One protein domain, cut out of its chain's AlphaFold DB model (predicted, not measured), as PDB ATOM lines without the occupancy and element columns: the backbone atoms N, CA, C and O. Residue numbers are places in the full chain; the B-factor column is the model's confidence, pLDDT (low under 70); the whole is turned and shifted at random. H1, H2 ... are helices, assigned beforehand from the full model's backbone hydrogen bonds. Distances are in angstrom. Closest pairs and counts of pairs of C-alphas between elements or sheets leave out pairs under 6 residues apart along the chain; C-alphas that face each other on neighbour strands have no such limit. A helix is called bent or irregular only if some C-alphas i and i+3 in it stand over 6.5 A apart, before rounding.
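AT A GLANCE: This is residues 138 to 177 of the 186 residues of the protein "Phosphopantetheine adenylyltransferase" of Planctomycetes bacterium (UniProt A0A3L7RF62). Three short helices are packed with their centres in a triangle: the longest, H3, runs along the long direction of the domain, H2 folds back beside the first part of it, and H1 touches the later part of H3 at a steep angle. After H3, the unnamed residues 171 to 177 make a loop that extends the domain past the end of H3 and then folds back. The printed part has 40 residues with three named helices, H1, H2 and H3 in that order along the chain, and no named strand; the class is all helix. It is compact, with a radius of gyration of the C-alphas of 9.2 A, and elongated, spanning 27 by 17 by 17 A.

HOW THE PARTS SIT: H3, residues 159 to 170, and H2, residues 150 to 155, form a helical hairpin. They touch with 6 pairs of C-alphas within 8 A; the closest C-alphas are those of Leu 150 and Ile 162, 6.4 A apart. H3 touches H2 with residues 162 to 166 alone. The two run opposite ways at a shallow tilt of 27 degrees. H1, residues 138 to 146, only just touches H3, with 3 pairs of C-alphas within 8 A, and H3 does so with residues 165 to 169 alone. Their closest C-alphas, of Ala 145 and Arg 169, are 6.5 A apart; H1 and H3 run the same way at a steep tilt of 53 degrees. H1 and H2 form a second helical hairpin and only just touch, also with 3 pairs of C-alphas within 8 A. Their closest C-alphas, of Ala 144 and Leu 150, are 5.9 A apart, and they run opposite ways at a shallow tilt of 31 degrees. In H1 and H3 every O i to N i+4 pair is within hydrogen-bond range; in H2 0 of 2 are, while 2 of its 3 O i to N i+3 pairs are within range.

IN THESE COORDINATES: H3, Pro 159 to Gly 170, is 17.1 A long from first to last C-alpha, from (93.446, 93.223, 86.736) to (81.221, 90.445, 98.345). H1, Ser 138 to Leu 146, measures 12.3 A and begins with C-alpha 138 at (97.915, 83.663, 101.034). H2, Leu 150 to Ser 155, measures 10.8 A. H2 is irregular: C-alphas 152 and 155 are 7.3 A apart, against about 5 A in a regular helix, and its line is a rough one.

THE WHOLE: The two C-alphas farthest apart are those of Ser 155 and Ser 173, 27.5 A, while those of Ser 138 and Gly 177, the first and last printed residues, are 14.3 A apart. The links H1 to H2 and H2 to H3 are tight, each with 3 residues. The printed part has no cut. Its mean pLDDT in this predicted model is 89.9, and no printed residue is under 70.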
ATOM      1  N   SER A 138      98.428  83.520  99.665       87.50
ATOM      2  CA  SER A 138      97.915  83.663 101.034       87.50
ATOM      3  C   SER A 138      97.893  85.125 101.488       87.50
ATOM      4  O   SER A 138      96.856  85.590 101.949       87.50
ATOM      5  N   LEU A 139      98.999  85.854 101.302       88.25
ATOM      6  CA  LEU A 139      99.098  87.271 101.664       88.25
ATOM      7  C   LEU A 139      98.144  88.133 100.827       88.25
ATOM      8  O   LEU A 139      97.460  88.993 101.365       88.25
ATOM      9  N   ILE A 140      98.031  87.851  99.525       91.19
ATOM     10  CA  ILE A 140      97.063  88.516  98.640       91.19
ATOM     11  C   ILE A 140      95.640  88.315  99.160       91.19
ATOM     12  O   ILE A 140      94.888  89.278  99.219       91.19
ATOM     13  N   LYS A 141      95.263  87.096  99.572       90.62
ATOM     14  CA  LYS A 141      93.929  86.832 100.137       90.62
ATOM     15  C   LYS A 141      93.690  87.584 101.448       90.62
ATOM     16  O   LYS A 141      92.583  88.069 101.654       90.62
ATOM     17  N   GLN A 142      94.708  87.715 102.299       88.06
ATOM     18  CA  GLN A 142      94.617  88.495 103.537       88.06
ATOM     19  C   GLN A 142      94.434  89.989 103.256       88.06
ATOM     20  O   GLN A 142      93.501  90.584 103.781       88.06
ATOM     21  N   ILE A 143      95.256  90.577 102.380       89.44
ATOM     22  CA  ILE A 143      95.115  91.985 101.971       89.44
ATOM     23  C   ILE A 143      93.775  92.204 101.261       89.44
ATOM     24  O   ILE A 143      93.132  93.228 101.448       89.44
ATOM     25  N   ALA A 144      93.316  91.244 100.461       90.81
ATOM     26  CA  ALA A 144      92.036  91.359  99.779       90.81
ATOM     27  C   ALA A 144      90.837  91.314 100.743       90.81
ATOM     28  O   ALA A 144      89.823  91.951 100.465       90.81
ATOM     29  N   ALA A 145      90.947  90.581 101.853       87.38
ATOM     30  CA  ALA A 145      89.926  90.542 102.895       87.38
ATOM     31  C   ALA A 145      89.957  91.786 103.798       87.38
ATOM     32  O   ALA A 145      88.934  92.440 103.954       87.38
ATOM     33  N   LEU A 146      91.124  92.090 104.371       85.88
ATOM     34  CA  LEU A 146      91.303  93.047 105.475       85.88
ATOM     35  C   LEU A 146      91.849  94.408 105.020       85.88
ATOM     36  O   LEU A 146      92.028  95.331 105.800       85.88
ATOM     37  N   GLY A 147      92.231  94.529 103.754       82.81
ATOM     38  CA  GLY A 147      92.745  95.774 103.207       82.81
ATOM     39  C   GLY A 147      91.632  96.727 102.783       82.81
ATOM     40  O   GLY A 147      90.461  96.363 102.624       82.81
ATOM     41  N   GLY A 148      92.042  97.964 102.499       83.69
ATOM     42  CA  GLY A 148      91.195  98.977 101.876       83.69
ATOM     43  C   GLY A 148      90.848  98.626 100.424       83.69
ATOM     44  O   GLY A 148      90.185  97.627 100.135       83.69
ATOM     45  N   SER A 149      91.279  99.459  99.472       89.81
ATOM     46  CA  SER A 149      91.008  99.189  98.056       89.81
ATOM     47  C   SER A 149      91.796  97.980  97.541       89.81
ATOM     48  O   SER A 149      93.016  97.897  97.713       89.81
ATOM     49  N   LEU A 150      91.106  97.085  96.824       90.50
ATOM     50  CA  LEU A 150      91.725  95.974  96.092       90.50
ATOM     51  C   LEU A 150      92.661  96.448  94.976       90.50
ATOM     52  O   LEU A 150      93.544  95.698  94.570       90.50
ATOM     53  N   ASP A 151      92.523  97.693  94.517       92.44
ATOM     54  CA  ASP A 151      93.382  98.250  93.466       92.44
ATOM     55  C   ASP A 151      94.837  98.422  93.940       92.44
ATOM     56  O   ASP A 151      95.761  98.473  93.124       92.44
ATOM     57  N   SER A 152      95.070  98.406  95.260       89.50
ATOM     58  CA  SER A 152      96.415  98.332  95.849       89.50
ATOM     59  C   SER A 152      97.182  97.059  95.458       89.50
ATOM     60  O   SER A 152      98.409  97.041  95.517       89.50
ATOM     61  N   LEU A 153      96.484  96.008  95.007       91.69
ATOM     62  CA  LEU A 153      97.078  94.744  94.560       91.69
ATOM     63  C   LEU A 153      97.521  94.757  93.086       91.69
ATOM     64  O   LEU A 153      98.034  93.748  92.605       91.69
ATOM     65  N   SER A 154      97.354  95.872  92.367       92.81
ATOM     66  CA  SER A 154      97.693  96.005  90.936       92.81
ATOM     67  C   SER A 154      99.161  95.737  90.594       92.81
ATOM     68  O   SER A 154      99.459  95.318  89.479       92.81
ATOM     69  N   SER A 155     100.076  95.897  91.552       90.62
ATOM     70  CA  SER A 155     101.491  95.535  91.396       90.62
ATOM     71  C   SER A 155     101.789  94.052  91.656       90.62
ATOM     72  O   SER A 155     102.905  93.596  91.408       90.62
ATOM     73  N   LEU A 156     100.815  93.279  92.150       91.50
ATOM     74  CA  LEU A 156     100.999  91.899  92.618       91.50
ATOM     75  C   LEU A 156     100.194  90.881  91.804       91.50
ATOM     76  O   LEU A 156     100.630  89.738  91.622       91.50
ATOM     77  N   VAL A 157      99.016  91.274  91.320       94.50
ATOM     78  CA  VAL A 157      98.115  90.418  90.543       94.50
ATOM     79  C   VAL A 157      97.571  91.147  89.311       94.50
ATOM     80  O   VAL A 157      97.411  92.366  89.341       94.50
ATOM     81  N   PRO A 158      97.250  90.418  88.229       95.56
ATOM     82  CA  PRO A 158      96.615  91.007  87.052       95.56
ATOM     83  C   PRO A 158      95.238  91.624  87.359       95.56
ATOM     84  O   PRO A 158      94.538  91.120  88.244       95.56
ATOM     85  N   PRO A 159      94.773  92.616  86.572       96.50
ATOM     86  CA  PRO A 159      93.446  93.223  86.736       96.50
ATOM     87  C   PRO A 159      92.293  92.210  86.762       96.50
ATOM     88  O   PRO A 159      91.385  92.326  87.582       96.50
ATOM     89  N   LEU A 160      92.367  91.160  85.934       97.12
ATOM     90  CA  LEU A 160      91.377  90.076  85.916       97.12
ATOM     91  C   LEU A 160      91.237  89.384  87.284       97.12
ATOM     92  O   LEU A 160      90.141  89.010  87.696       97.12
ATOM     93  N   VAL A 161      92.348  89.224  88.006       96.94
ATOM     94  CA  VAL A 161      92.361  88.607  89.337       96.94
ATOM     95  C   VAL A 161      91.802  89.565  90.386       96.94
ATOM     96  O   VAL A 161      91.097  89.113  91.285       96.94
ATOM     97  N   ILE A 162      92.062  90.872  90.270       96.25
ATOM     98  CA  ILE A 162      91.468  91.893  91.151       96.25
ATOM     99  C   ILE A 162      89.943  91.839  91.061       96.25
ATOM    100  O   ILE A 162      89.269  91.827  92.089       96.25
ATOM    101  N   GLU A 163      89.401  91.743  89.847       96.12
ATOM    102  CA  GLU A 163      87.956  91.655  89.652       96.12
ATOM    103  C   GLU A 163      87.374  90.367  90.246       96.12
ATOM    104  O   GLU A 163      86.399  90.404  90.996       96.12
ATOM    105  N   ALA A 164      88.032  89.227  90.029       96.31
ATOM    106  CA  ALA A 164      87.618  87.968  90.641       96.31
ATOM    107  C   ALA A 164      87.655  88.018  92.184       96.31
ATOM    108  O   ALA A 164      86.757  87.497  92.850       96.31
ATOM    109  N   LEU A 165      88.663  88.675  92.769       95.00
ATOM    110  CA  LEU A 165      88.754  88.902  94.214       95.00
ATOM    111  C   LEU A 165      87.644  89.832  94.720       95.00
ATOM    112  O   LEU A 165      87.107  89.585  95.798       95.00
ATOM    113  N   ARG A 166      87.266  90.861  93.951       93.69
ATOM    114  CA  ARG A 166      86.168  91.785  94.282       93.69
ATOM    115  C   ARG A 166      84.838  91.046  94.396       93.69
ATOM    116  O   ARG A 166      84.127  91.229  95.383       93.69
ATOM    117  N   ILE A 167      84.561  90.143  93.456       93.25
ATOM    118  CA  ILE A 167      83.384  89.265  93.491       93.25
ATOM    119  C   ILE A 167      83.417  88.375  94.742       93.25
ATOM    120  O   ILE A 167      82.446  88.338  95.498       93.25
ATOM    121  N   LYS A 168      84.547  87.704  95.016       93.31
ATOM    122  CA  LYS A 168      84.685  86.840  96.204       93.31
ATOM    123  C   LYS A 168      84.542  87.609  97.518       93.31
ATOM    124  O   LYS A 168      83.916  87.096  98.437       93.31
ATOM    125  N   ARG A 169      85.066  88.833  97.610       88.75
ATOM    126  CA  ARG A 169      84.958  89.686  98.807       88.75
ATOM    127  C   ARG A 169      83.513  90.041  99.150       88.75
ATOM    128  O   ARG A 169      83.189  90.153 100.328       88.75
ATOM    129  N   GLY A 170      82.650  90.188  98.146       85.12
ATOM    130  CA  GLY A 170      81.221  90.445  98.345       85.12
ATOM    131  C   GLY A 170      80.419  89.228  98.826       85.12
ATOM    132  O   GLY A 170      79.357  89.391  99.425       85.12
ATOM    133  N   ASP A 171      80.918  88.011  98.597       87.19
ATOM    134  CA  ASP A 171      80.251  86.765  98.974       87.19
ATOM    135  C   ASP A 171      80.712  86.265 100.353       87.19
ATOM    136  O   ASP A 171      81.860  85.887 100.576       87.19
ATOM    137  N   ARG A 172      79.768  86.221 101.294       79.62
ATOM    138  CA  ARG A 172      80.014  85.872 102.702       79.62
ATOM    139  C   ARG A 172      80.192  84.373 102.955       79.62
ATOM    140  O   ARG A 172      80.528  83.992 104.075       79.62
ATOM    141  N   SER A 173      79.934  83.515 101.970       84.44
ATOM    142  CA  SER A 173      80.018  82.058 102.135       84.44
ATOM    143  C   SER A 173      81.450  81.516 102.023       84.44
ATOM    144  O   SER A 173      81.765  80.448 102.563       84.44
ATOM    145  N   ASN A 174      82.344  82.269 101.377       87.56
ATOM    146  CA  ASN A 174      83.712  81.848 101.089       87.56
ATOM    147  C   ASN A 174      84.734  82.352 102.136       87.56
ATOM    148  O   ASN A 174      84.427  83.250 102.925       87.56
ATOM    149  N   PRO A 175      85.963  81.793 102.160       82.50
ATOM    150  CA  PRO A 175      86.965  82.117 103.181       82.50
ATOM    151  C   PRO A 175      87.340  83.600 103.247       82.50
ATOM    152  O   PRO A 175      87.653  84.104 104.322       82.50
ATOM    153  N   LEU A 176      87.306  84.302 102.112       84.75
ATOM    154  CA  LEU A 176      87.684  85.711 102.038       84.75
ATOM    155  C   LEU A 176      86.587  86.595 102.638       84.75
ATOM    156  O   LEU A 176      86.887  87.448 103.466       84.75
ATOM    157  N   GLY A 177      85.318  86.338 102.311       78.00
ATOM    158  CA  GLY A 177      84.187  87.053 102.911       78.00
ATOM    159  C   GLY A 177      84.021  86.812 104.417       78.00
ATOM    160  O   GLY A 177      83.515  87.686 105.119       78.00
TER     161      GLY A 177